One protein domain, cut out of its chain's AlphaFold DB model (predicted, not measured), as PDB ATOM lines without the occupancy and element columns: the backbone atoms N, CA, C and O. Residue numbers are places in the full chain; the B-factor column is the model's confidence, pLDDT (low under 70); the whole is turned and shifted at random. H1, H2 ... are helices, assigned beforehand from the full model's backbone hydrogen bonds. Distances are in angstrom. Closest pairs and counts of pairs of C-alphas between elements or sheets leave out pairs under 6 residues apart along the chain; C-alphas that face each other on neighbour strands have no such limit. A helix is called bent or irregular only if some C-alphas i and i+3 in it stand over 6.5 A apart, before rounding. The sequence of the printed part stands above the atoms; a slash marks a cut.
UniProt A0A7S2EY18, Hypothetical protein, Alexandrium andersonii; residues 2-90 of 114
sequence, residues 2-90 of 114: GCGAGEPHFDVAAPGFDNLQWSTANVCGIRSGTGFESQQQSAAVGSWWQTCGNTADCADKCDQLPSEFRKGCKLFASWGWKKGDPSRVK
ATOM      1  N   GLY A   2     -52.511  43.704  18.802       49.75
ATOM      2  CA  GLY A   2     -52.915  42.306  18.944       49.75
ATOM      3  C   GLY A   2     -53.224  41.743  17.568       49.75
ATOM      4  O   GLY A   2     -54.088  42.295  16.898       49.75
ATOM      5  N   CYS A   3     -52.478  40.704  17.179       53.94
ATOM      6  CA  CYS A   3     -52.499  40.026  15.876       53.94
ATOM      7  C   CYS A   3     -52.240  40.982  14.697       53.94
ATOM      8  O   CYS A   3     -53.137  41.698  14.256       53.94
ATOM      9  N   GLY A   4     -50.983  41.048  14.243       52.22
ATOM     10  CA  GLY A   4     -50.498  42.023  13.260       52.22
ATOM     11  C   GLY A   4     -51.449  42.216  12.081       52.22
ATOM     12  O   GLY A   4     -51.815  41.246  11.453       52.22
ATOM     13  N   ALA A   5     -51.876  43.457  11.834       58.81
ATOM     14  CA  ALA A   5     -52.491  43.982  10.606       58.81
ATOM     15  C   ALA A   5     -53.298  43.019   9.685       58.81
ATOM     16  O   ALA A   5     -53.236  43.156   8.466       58.81
ATOM     17  N   GLY A   6     -54.085  42.081  10.230       64.12
ATOM     18  CA  GLY A   6     -54.869  41.111   9.444       64.12
ATOM     19  C   GLY A   6     -54.160  39.791   9.097       64.12
ATOM     20  O   GLY A   6     -54.749  38.951   8.420       64.12
ATOM     21  N   GLU A   7     -52.940  39.570   9.584       71.69
ATOM     22  CA  GLU A   7     -52.193  38.323   9.448       71.69
ATOM     23  C   GLU A   7     -52.390  37.413  10.677       71.69
ATOM     24  O   GLU A   7     -52.224  37.855  11.821       71.69
ATOM     25  N   PRO A   8     -52.737  36.127  10.481       76.50
ATOM     26  CA  PRO A   8     -52.821  35.168  11.574       76.50
ATOM     27  C   PRO A   8     -51.466  34.995  12.272       76.50
ATOM     28  O   PRO A   8     -50.504  34.529  11.666       76.50
ATOM     29  N   HIS A   9     -51.417  35.316  13.565       82.25
ATOM     30  CA  HIS A   9     -50.268  35.079  14.437       82.25
ATOM     31  C   HIS A   9     -50.673  34.171  15.600       82.25
ATOM     32  O   HIS A   9     -51.802  34.255  16.088       82.25
ATOM     33  N   PHE A  10     -49.762  33.309  16.047       85.44
ATOM     34  CA  PHE A  10     -49.985  32.431  17.190       85.44
ATOM     35  C   PHE A  10     -48.716  32.334  18.033       85.44
ATOM     36  O   PHE A  10     -47.712  31.777  17.593       85.44
ATOM     37  N   ASP A  11     -48.800  32.851  19.256       87.12
ATOM     38  CA  ASP A  11     -47.742  32.769  20.253       87.12
ATOM     39  C   ASP A  11     -47.935  31.534  21.136       87.12
ATOM     40  O   ASP A  11     -49.008  31.309  21.700       87.12
ATOM     41  N   VAL A  12     -46.883  30.727  21.271       90.12
ATOM     42  CA  VAL A  12     -46.873  29.565  22.166       90.12
ATOM     43  C   VAL A  12     -46.371  29.999  23.537       90.12
ATOM     44  O   VAL A  12     -45.276  30.542  23.659       90.12
ATOM     45  N   ALA A  13     -47.132  29.691  24.589       92.00
ATOM     46  CA  ALA A  13     -46.656  29.838  25.959       92.00
ATOM     47  C   ALA A  13     -45.539  28.813  26.244       92.00
ATOM     48  O   ALA A  13     -45.809  27.650  26.548       92.00
ATOM     49  N   ALA A  14     -44.283  29.247  26.124       95.69
ATOM     50  CA  ALA A  14     -43.088  28.434  26.330       95.69
ATOM     51  C   ALA A  14     -42.190  29.079  27.407       95.69
ATOM     52  O   ALA A  14     -41.469  30.037  27.117       95.69
ATOM     53  N   PRO A  15     -42.220  28.592  28.663       96.88
ATOM     54  CA  PRO A  15     -41.419  29.169  29.738       96.88
ATOM     55  C   PRO A  15     -39.927  29.162  29.400       96.88
ATOM     56  O   PRO A  15     -39.407  28.145  28.945       96.88
ATOM     57  N   GLY A  16     -39.234  30.275  29.649       97.06
ATOM     58  CA  GLY A  16     -37.794  30.402  29.393       97.06
ATOM     59  C   GLY A  16     -37.440  30.864  27.981       97.06
ATOM     60  O   GLY A  16     -36.288  31.214  27.748       97.06
ATOM     61  N   PHE A  17     -38.399  30.887  27.053       96.81
ATOM     62  CA  PHE A  17     -38.179  31.257  25.651       96.81
ATOM     63  C   PHE A  17     -38.538  32.714  25.336       96.81
ATOM     64  O   PHE A  17     -38.597  33.079  24.161       96.81
ATOM     65  N   ASP A  18     -38.763  33.556  26.350       95.31
ATOM     66  CA  ASP A  18     -39.042  34.971  26.110       95.31
ATOM     67  C   ASP A  18     -37.848  35.661  25.441       95.31
ATOM     68  O   ASP A  18     -36.699  35.474  25.843       95.31
ATOM     69  N   ASN A  19     -38.109  36.487  24.428       92.12
ATOM     70  CA  ASN A  19     -37.082  37.310  23.806       92.12
ATOM     71  C   ASN A  19     -37.257  38.761  24.256       92.12
ATOM     72  O   ASN A  19     -38.080  39.494  23.705       92.12
ATOM     73  N   LEU A  20     -36.439  39.181  25.225       91.12
ATOM     74  CA  LEU A  20     -36.515  40.504  25.856       91.12
ATOM     75  C   LEU A  20     -36.410  41.678  24.873       91.12
ATOM     76  O   LEU A  20     -36.905  42.759  25.174       91.12
ATOM     77  N   GLN A  21     -35.798  41.485  23.699       89.00
ATOM     78  CA  GLN A  21     -35.732  42.528  22.674       89.00
ATOM     79  C   GLN A  21     -37.111  42.826  22.062       89.00
ATOM     80  O   GLN A  21     -37.387  43.966  21.693       89.00
ATOM     81  N   TRP A  22     -37.973  41.812  21.950       85.75
ATOM     82  CA  TRP A  22     -39.285  41.917  21.300       85.75
ATOM     83  C   TRP A  22     -40.450  41.895  22.297       85.75
ATOM     84  O   TRP A  22     -41.543  42.374  21.988       85.75
ATOM     85  N   SER A  23     -40.218  41.395  23.512       85.44
ATOM     86  CA  SER A  23     -41.219  41.264  24.572       85.44
ATOM     87  C   SER A  23     -41.460  42.586  25.307       85.44
ATOM     88  O   SER A  23     -41.099  42.785  26.466       85.44
ATOM     89  N   THR A  24     -42.105  43.529  24.617       84.94
ATOM     90  CA  THR A  24     -42.367  44.892  25.129       84.94
ATOM     91  C   THR A  24     -43.322  44.953  26.329       84.94
ATOM     92  O   THR A  24     -43.431  45.995  26.970       84.94
ATOM     93  N   ALA A  25     -44.001  43.848  26.656       89.75
ATOM     94  CA  ALA A  25     -44.968  43.750  27.750       89.75
ATOM     95  C   ALA A  25     -44.615  42.662  28.786       89.75
ATOM     96  O   ALA A  25     -45.498  42.204  29.514       89.75
ATOM     97  N   ASN A  26     -43.352  42.223  28.862       93.44
ATOM     98  CA  ASN A  26     -42.935  41.202  29.824       93.44
ATOM     99  C   ASN A  26     -43.081  41.706  31.276       93.44
ATOM    100  O   ASN A  26     -42.415  42.655  31.681       93.44
ATOM    101  N   VAL A  27     -43.921  41.039  32.073       94.94
ATOM    102  CA  VAL A  27     -44.167  41.349  33.496       94.94
ATOM    103  C   VAL A  27     -43.526  40.352  34.472       94.94
ATOM    104  O   VAL A  27     -43.716  40.484  35.684       94.94
ATOM    105  N   CYS A  28     -42.797  39.348  33.976       95.25
ATOM    106  CA  CYS A  28     -42.165  38.302  34.782       95.25
ATOM    107  C   CYS A  28     -41.165  38.915  35.771       95.25
ATOM    108  O   CYS A  28     -40.321  39.718  35.382       95.25
ATOM    109  N   GLY A  29     -41.286  38.582  37.058       94.25
ATOM    110  CA  GLY A  29     -40.479  39.188  38.125       94.25
ATOM    111  C   GLY A  29     -40.816  40.645  38.468       94.25
ATOM    112  O   GLY A  29     -40.294  41.166  39.446       94.25
ATOM    113  N   ILE A  30     -41.714  41.302  37.721       95.38
ATOM    114  CA  ILE A  30     -42.226  42.646  38.047       95.38
ATOM    115  C   ILE A  30     -43.510  42.538  38.871       95.38
ATOM    116  O   ILE A  30     -43.696  43.259  39.850       95.38
ATOM    117  N   ARG A  31     -44.426  41.652  38.461       92.00
ATOM    118  CA  ARG A  31     -45.689  41.416  39.172       92.00
ATOM    119  C   ARG A  31     -45.584  40.196  40.079       92.00
ATOM    120  O   ARG A  31     -45.019  39.166  39.700       92.00
ATOM    121  N   SER A  32     -46.204  40.297  41.252       88.75
ATOM    122  CA  SER A  32     -46.419  39.158  42.144       88.75
ATOM    123  C   SER A  32     -47.196  38.050  41.433       88.75
ATOM    124  O   SER A  32     -48.074  38.335  40.618       88.75
ATOM    125  N   GLY A  33     -46.897  36.792  41.759       87.25
ATOM    126  CA  GLY A  33     -47.614  35.636  41.207       87.25
ATOM    127  C   GLY A  33     -47.208  35.243  39.783       87.25
ATOM    128  O   GLY A  33     -47.833  34.369  39.201       87.25
ATOM    129  N   THR A  34     -46.158  35.846  39.212       90.94
ATOM    130  CA  THR A  34     -45.617  35.410  37.907       90.94
ATOM    131  C   THR A  34     -44.754  34.153  38.006       90.94
ATOM    132  O   THR A  34     -44.495  33.511  36.994       90.94
ATOM    133  N   GLY A  35     -44.302  33.806  39.214       92.25
ATOM    134  CA  GLY A  35     -43.440  32.653  39.471       92.25
ATOM    135  C   GLY A  35     -41.976  32.846  39.064       92.25
ATOM    136  O   GLY A  35     -41.175  31.963  39.329       92.25
ATOM    137  N   PHE A  36     -41.614  33.986  38.467       95.69
ATOM    138  CA  PHE A  36     -40.240  34.337  38.105       95.69
ATOM    139  C   PHE A  36     -39.680  35.412  39.036       95.69
ATOM    140  O   PHE A  36     -40.416  36.278  39.503       95.69
ATOM    141  N   GLU A  37     -38.365  35.394  39.243       94.94
ATOM    142  CA  GLU A  37     -37.632  36.402  40.021       94.94
ATOM    143  C   GLU A  37     -37.261  37.632  39.181       94.94
ATOM    144  O   GLU A  37     -37.072  38.723  39.708       94.94
ATOM    145  N   SER A  38     -37.144  37.468  37.861       96.00
ATOM    146  CA  SER A  38     -36.786  38.541  36.932       96.00
ATOM    147  C   SER A  38     -37.264  38.246  35.511       96.00
ATOM    148  O   SER A  38     -37.532  37.097  35.145       96.00
ATOM    149  N   GLN A  39     -37.294  39.281  34.671       96.00
ATOM    150  CA  GLN A  39     -37.529  39.119  33.237       96.00
ATOM    151  C   GLN A  39     -36.418  38.272  32.593       96.00
ATOM    152  O   GLN A  39     -36.695  37.430  31.742       96.00
ATOM    153  N   GLN A  40     -35.167  38.409  33.045       96.00
ATOM    154  CA  GLN A  40     -34.031  37.627  32.543       96.00
ATOM    155  C   GLN A  40     -34.224  36.126  32.773       96.00
ATOM    156  O   GLN A  40     -33.933  35.329  31.884       96.00
ATOM    157  N   GLN A  41     -34.789  35.733  33.917       96.44
ATOM    158  CA  GLN A  41     -35.090  34.328  34.197       96.44
ATOM    159  C   GLN A  41     -36.153  33.759  33.239       96.44
ATOM    160  O   GLN A  41     -36.075  32.593  32.854       96.44
ATOM    161  N   SER A  42     -37.107  34.584  32.785       96.62
ATOM    162  CA  SER A  42     -38.092  34.187  31.763       96.62
ATOM    163  C   SER A  42     -37.503  34.026  30.352       96.62
ATOM    164  O   SER A  42     -38.147  33.429  29.489       96.62
ATOM    165  N   ALA A  43     -36.270  34.495  30.138       96.62
ATOM    166  CA  ALA A  43     -35.564  34.517  28.858       96.62
ATOM    167  C   ALA A  43     -34.327  33.596  28.812       96.62
ATOM    168  O   ALA A  43     -33.531  33.685  27.876       96.62
ATOM    169  N   ALA A  44     -34.141  32.707  29.797       96.88
ATOM    170  CA  ALA A  44     -32.929  31.885  29.941       96.88
ATOM    171  C   ALA A  44     -32.557  31.057  28.689       96.88
ATOM    172  O   ALA A  44     -31.382  30.785  28.435       96.88
ATOM    173  N   VAL A  45     -33.553  30.672  27.887       96.75
ATOM    174  CA  VAL A  45     -33.415  29.934  26.618       96.75
ATOM    175  C   VAL A  45     -33.808  30.801  25.411       96.75
ATOM    176  O   VAL A  45     -33.642  30.397  24.262       96.75
ATOM    177  N   GLY A  46     -34.291  32.021  25.644       94.25
ATOM    178  CA  GLY A  46     -34.909  32.904  24.657       94.25
ATOM    179  C   GLY A  46     -34.008  33.356  23.516       94.25
ATOM    180  O   GLY A  46     -34.532  33.784  22.499       94.25
ATOM    181  N   SER A  47     -32.687  33.200  23.647       93.44
ATOM    182  CA  SER A  47     -31.679  33.515  22.620       93.44
ATOM    183  C   SER A  47     -30.900  32.279  22.150       93.44
ATOM    184  O   SER A  47     -29.735  32.383  21.762       93.44
ATOM    185  N   TRP A  48     -31.513  31.091  22.205       94.94
ATOM    186  CA  TRP A  48     -30.863  29.806  21.904       94.94
ATOM    187  C   TRP A  48     -30.085  29.798  20.576       94.94
ATOM    188  O   TRP A  48     -28.985  29.252  20.534       94.94
ATOM    189  N   TRP A  49     -30.578  30.462  19.522       93.06
ATOM    190  CA  TRP A  49     -29.951  30.479  18.185       93.06
ATOM    191  C   TRP A  49     -28.556  31.109  18.157       93.06
ATOM    192  O   TRP A  49     -27.830  30.943  17.182       93.06
ATOM    193  N   GLN A  50     -28.167  31.844  19.201       93.81
ATOM    194  CA  GLN A  50     -26.822  32.407  19.310       93.81
ATOM    195  C   GLN A  50     -25.769  31.346  19.661       93.81
ATOM    196  O   GLN A  50     -24.586  31.565  19.423       93.81
ATOM    197  N   THR A  51     -26.180  30.220  20.255       93.75
ATOM    198  CA  THR A  51     -25.256  29.218  20.827       93.75
ATOM    199  C   THR A  51     -25.605  27.766  20.494       93.75
ATOM    200  O   THR A  51     -24.755  26.896  20.648       93.75
ATOM    201  N   CYS A  52     -26.819  27.498  20.013       96.69
ATOM    202  CA  CYS A  52     -27.362  26.164  19.772       96.69
ATOM    203  C   CYS A  52     -27.893  26.033  18.341       96.69
ATOM    204  O   CYS A  52     -28.451  26.983  17.789       96.69
ATOM    205  N   GLY A  53     -27.759  24.841  17.748       97.00
ATOM    206  CA  GLY A  53     -28.256  24.565  16.395       97.00
ATOM    207  C   GLY A  53     -29.774  24.379  16.338       97.00
ATOM    208  O   GLY A  53     -30.396  24.598  15.297       97.00
ATOM    209  N   ASN A  54     -30.379  23.975  17.452       97.56
ATOM    210  CA  ASN A  54     -31.821  23.895  17.650       97.56
ATOM    211  C   ASN A  54     -32.171  24.025  19.144       97.56
ATOM    212  O   ASN A  54     -31.288  24.014  20.002       97.56
ATOM    213  N   THR A  55     -33.459  24.125  19.477       97.38
ATOM    214  CA  THR A  55     -33.894  24.302  20.875       97.38
ATOM    215  C   THR A  55     -33.542  23.139  21.805       97.38
ATOM    216  O   THR A  55     -33.358  23.374  22.996       97.38
ATOM    217  N   ALA A  56     -33.435  21.904  21.303       98.19
ATOM    218  CA  ALA A  56     -33.115  20.738  22.126       98.19
ATOM    219  C   ALA A  56     -31.647  20.742  22.581       98.19
ATOM    220  O   ALA A  56     -31.365  20.318  23.699       98.19
ATOM    221  N   ASP A  57     -30.741  21.301  21.772       98.19
ATOM    222  CA  ASP A  57     -29.317  21.446  22.124       98.19
ATOM    223  C   ASP A  57     -29.106  22.387  23.327       98.19
ATOM    224  O   ASP A  57     -28.060  22.354  23.963       98.19
ATOM    225  N   CYS A  58     -30.105  23.222  23.632       97.25
ATOM    226  CA  CYS A  58     -30.108  24.215  24.708       97.25
ATOM    227  C   CYS A  58     -31.041  23.824  25.875       97.25
ATOM    228  O   CYS A  58     -31.381  24.665  26.710       97.25
ATOM    229  N   ALA A  59     -31.518  22.573  25.930       97.69
ATOM    230  CA  ALA A  59     -32.489  22.133  26.935       97.69
ATOM    231  C   ALA A  59     -31.939  22.151  28.377       97.69
ATOM    232  O   ALA A  59     -32.717  22.224  29.329       97.69
ATOM    233  N   ASP A  60     -30.618  22.108  28.547       97.62
ATOM    234  CA  ASP A  60     -29.920  22.260  29.829       97.62
ATOM    235  C   ASP A  60     -30.160  23.644  30.455       97.62
ATOM    236  O   ASP A  60     -30.329  23.768  31.667       97.62
ATOM    237  N   LYS A  61     -30.298  24.691  29.631       97.44
ATOM    238  CA  LYS A  61     -30.603  26.052  30.099       97.44
ATOM    239  C   LYS A  61     -31.952  26.141  30.813       97.44
ATOM    240  O   LYS A  61     -32.143  27.033  31.635       97.44
ATOM    241  N   CYS A  62     -32.861  25.191  30.576       98.25
ATOM    242  CA  CYS A  62     -34.114  25.107  31.319       98.25
ATOM    243  C   CYS A  62     -33.912  24.905  32.829       98.25
ATOM    244  O   CYS A  62     -34.823  25.205  33.595       98.25
ATOM    245  N   ASP A  63     -32.751  24.423  33.281       97.75
ATOM    246  CA  ASP A  63     -32.468  24.251  34.712       97.75
ATOM    247  C   ASP A  63     -32.253  25.583  35.453       97.75
ATOM    248  O   ASP A  63     -32.299  25.616  36.682       97.75
ATOM    249  N   GLN A  64     -32.117  26.691  34.715       96.00
ATOM    250  CA  GLN A  64     -32.045  28.055  35.253       96.00
ATOM    251  C   GLN A  64     -33.425  28.624  35.630       96.00
ATOM    252  O   GLN A  64     -33.511  29.666  36.281       96.00
ATOM    253  N   LEU A  65     -34.512  27.958  35.224       97.88
ATOM    254  CA  LEU A  65     -35.871  28.373  35.561       97.88
ATOM    255  C   LEU A  65     -36.283  27.901  36.967       97.88
ATOM    256  O   LEU A  65     -35.738  26.910  37.479       97.88
ATOM    257  N   PRO A  66     -37.312  28.536  37.561       97.06
ATOM    258  CA  PRO A  66     -38.003  28.004  38.730       97.06
ATOM    259  C   PRO A  66     -38.541  26.597  38.451       97.06
ATOM    260  O   PRO A  66     -38.868  26.251  37.308       97.06
ATOM    261  N   SER A  67     -38.576  25.762  39.490       96.88
ATOM    262  CA  SER A  67     -38.769  24.311  39.370       96.88
ATOM    263  C   SER A  67     -40.066  23.932  38.641       96.88
ATOM    264  O   SER A  67     -40.092  22.991  37.844       96.88
ATOM    265  N   GLU A  68     -41.100  24.746  38.830       94.50
ATOM    266  CA  GLU A  68     -42.455  24.619  38.308       94.50
ATOM    267  C   GLU A  68     -42.487  24.764  36.778       94.50
ATOM    268  O   GLU A  68     -43.289  24.123  36.098       94.50
ATOM    269  N   PHE A  69     -41.567  25.550  36.211       97.19
ATOM    270  CA  PHE A  69     -41.520  25.844  34.777       97.19
ATOM    271  C   PHE A  69     -40.556  24.952  33.994       97.19
ATOM    272  O   PHE A  69     -40.665  24.858  32.766       97.19
ATOM    273  N   ARG A  70     -39.635  24.251  34.670       98.19
ATOM    274  CA  ARG A  70     -38.602  23.432  34.007       98.19
ATOM    275  C   ARG A  70     -39.203  22.366  33.101       98.19
ATOM    276  O   ARG A  70     -38.708  22.152  31.997       98.19
ATOM    277  N   LYS A  71     -40.293  21.720  33.534       98.06
ATOM    278  CA  LYS A  71     -40.976  20.683  32.742       98.06
ATOM    279  C   LYS A  71     -41.530  21.247  31.430       98.06
ATOM    280  O   LYS A  71     -41.332  20.638  30.383       98.06
ATOM    281  N   GLY A  72     -42.191  22.406  31.482       97.62
ATOM    282  CA  GLY A  72     -42.728  23.082  30.297       97.62
ATOM    283  C   GLY A  72     -41.624  23.565  29.354       97.62
ATOM    284  O   GLY A  72     -41.701  23.323  28.151       97.62
ATOM    285  N   CYS A  73     -40.559  24.151  29.908       98.56
ATOM    286  CA  CYS A  73     -39.381  24.565  29.145       98.56
ATOM    287  C   CYS A  73     -38.742  23.384  28.400       98.56
ATOM    288  O   CYS A  73     -38.573  23.439  27.183       98.56
ATOM    289  N   LYS A  74     -38.461  22.274  29.101       98.56
ATOM    290  CA  LYS A  74     -37.850  21.075  28.499       98.56
ATOM    291  C   LYS A  74     -38.757  20.427  27.454       98.56
ATOM    292  O   LYS A  74     -38.258  19.961  26.433       98.56
ATOM    293  N   LEU A  75     -40.077  20.431  27.667       98.31
ATOM    294  CA  LEU A  75     -41.032  19.943  26.671       98.31
ATOM    295  C   LEU A  75     -40.931  20.749  25.373       98.31
ATOM    296  O   LEU A  75     -40.757  20.150  24.315       98.31
ATOM    297  N   PHE A  76     -40.991  22.080  25.442       97.56
ATOM    298  CA  PHE A  76     -40.882  22.912  24.243       97.56
ATOM    299  C   PHE A  76     -39.502  22.790  23.582       97.56
ATOM    300  O   PHE A  76     -39.408  22.626  22.366       97.56
ATOM    301  N   ALA A  77     -38.429  22.772  24.384       97.94
ATOM    302  CA  ALA A  77     -37.067  22.569  23.903       97.94
ATOM    303  C   ALA A  77     -36.927  21.257  23.112       97.94
ATOM    304  O   ALA A  77     -36.350  21.259  22.024       97.94
ATOM    305  N   SER A  78     -37.528  20.165  23.608       98.06
ATOM    306  CA  SER A  78     -37.463  18.831  22.992       98.06
ATOM    307  C   SER A  78     -38.054  18.742  21.582       98.06
ATOM    308  O   SER A  78     -37.748  17.797  20.860       98.06
ATOM    309  N   TRP A  79     -38.865  19.718  21.156       95.81
ATOM    310  CA  TRP A  79     -39.411  19.749  19.793       95.81
ATOM    311  C   TRP A  79     -38.347  20.098  18.740       95.81
ATOM    312  O   TRP A  79     -38.585  19.902  17.550       95.81
ATOM    313  N   GLY A  80     -37.171  20.583  19.162       96.31
ATOM    314  CA  GLY A  80     -36.010  20.775  18.290       96.31
ATOM    315  C   GLY A  80     -36.214  21.850  17.224       96.31
ATOM    316  O   GLY A  80     -35.801  21.677  16.073       96.31
ATOM    317  N   TRP A  81     -36.864  22.963  17.579       93.56
ATOM    318  CA  TRP A  81     -37.088  24.067  16.649       93.56
ATOM    319  C   TRP A  81     -35.757  24.630  16.155       93.56
ATOM    320  O   TRP A  81     -34.847  24.903  16.934       93.56
ATOM    321  N   LYS A  82     -35.670  24.833  14.839       94.62
ATOM    322  CA  LYS A  82     -34.518  25.460  14.169       94.62
ATOM    323  C   LYS A  82     -34.784  26.910  13.762       94.62
ATOM    324  O   LYS A  82     -33.916  27.556  13.188       94.62
ATOM    325  N   LYS A  83     -35.991  27.416  14.024       90.06
ATOM    326  CA  LYS A  83     -36.421  28.781  13.708       90.06
ATOM    327  C   LYS A  83     -37.470  29.239  14.721       90.06
ATOM    328  O   LYS A  83     -38.324  28.437  15.086       90.06
ATOM    329  N   GLY A  84     -37.398  30.502  15.148       85.19
ATOM    330  CA  GLY A  84     -38.362  31.104  16.082       85.19
ATOM    331  C   GLY A  84     -39.673  31.562  15.428       85.19
ATOM    332  O   GLY A  84     -40.704  31.574  16.084       85.19
ATOM    333  N   ASP A  85     -39.649  31.881  14.133       85.56
ATOM    334  CA  ASP A  85     -40.768  32.409  13.339       85.56
ATOM    335  C   ASP A  85     -41.085  31.489  12.130       85.56
ATOM    336  O   ASP A  85     -40.782  31.795  10.967       85.56
ATOM    337  N   PRO A  86     -41.635  30.284  12.350       85.00
ATOM    338  CA  PRO A  86     -41.981  29.373  11.260       85.00
ATOM    339  C   PRO A  86     -43.127  29.941  10.394       85.00
ATOM    340  O   PRO A  86     -44.269  30.023  10.828       85.00
ATOM    341  N   SER A  87     -42.864  30.263   9.121       82.69
ATOM    342  CA  SER A  87     -43.841  30.930   8.231       82.69
ATOM    343  C   SER A  87     -44.781  29.996   7.456       82.69
ATOM    344  O   SER A  87     -45.611  30.451   6.674       82.69
ATOM    345  N   ARG A  88     -44.644  28.674   7.618       83.06
ATOM    346  CA  ARG A  88     -45.384  27.664   6.831       83.06
ATOM    347  C   ARG A  88     -46.358  26.830   7.663       83.06
ATOM    348  O   ARG A  88     -46.790  25.765   7.220       83.06
ATOM    349  N   VAL A  89     -46.688  27.287   8.867       83.00
ATOM    350  CA  VAL A  89     -47.627  26.586   9.746       83.00
ATOM    351  C   VAL A  89     -49.042  26.738   9.190       83.00
ATOM    352  O   VAL A  89     -49.528  27.844   8.974       83.00
ATOM    353  N   LYS A  90     -49.715  25.610   8.955       87.19
ATOM    354  CA  LYS A  90     -51.149  25.575   8.653       87.19
ATOM    355  C   LYS A  90     -51.897  25.240   9.935       87.19
ATOM    356  O   LYS A  90     -51.486  24.338  10.661       87.19
TER     357      LYS A  90
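AT A GLANCE: This is residues 2 to 90 of the 114 residues of the protein "Hypothetical protein" of Alexandrium andersonii (UniProt A0A7S2EY18). The domain has little regular structure: two helices, H2 and H3, lie side by side as a hairpin, and long loops with the short H1 make the rest. Both ends of the printed part trail toward one end of the longest axis. The 89 printed residues include three named helices, H1, H2 and H3 in chain order, and no named strand; the class is all helix, with 26 residues in named elements. The whole is compact, radius of gyration of the C-alphas 13.4 A, spanning 35 by 29 by 21 A.

IN THESE COORDINATES: H3, residues 67 to 78, is 17.3 A long, from C-alpha 67 at (-38.769, 24.311, 39.370). H2, residues 55 to 64, is 15.0 A long. H1, residues 39 to 42, begins at (-37.529, 39.119, 33.237). H2 is irregular, C-alphas 57 and 60 being 7.8 A apart; H3 only just, with 7.0 A between C-alphas 68 and 71.

HOW THE PARTS SIT: H3 and H2 touch as a helical hairpin, at a shallow tilt of 7 degrees, opposite ways; their closest C-alphas, Ala 56 and Ala 77, are 4.7 A apart. H1 is close to H2 but not clearly touching, Gln 41 to Gln 64 being the closest C-alphas at 7.1 A, and apart from H3. O i to N i+4 pairs are within hydrogen-bond range in 0 of 6 in H2, beside 6 of 7 O i to N i+3 pairs, and in 6 of 8 in H3; H1 is too short for one.

THE WHOLE: The farthest C-alphas, Gly 6 and Ser 67, are 37.9 A apart. The printed part has no cut; the link H1 to H2 is long. Residues 2 to 6 have pLDDT under 70.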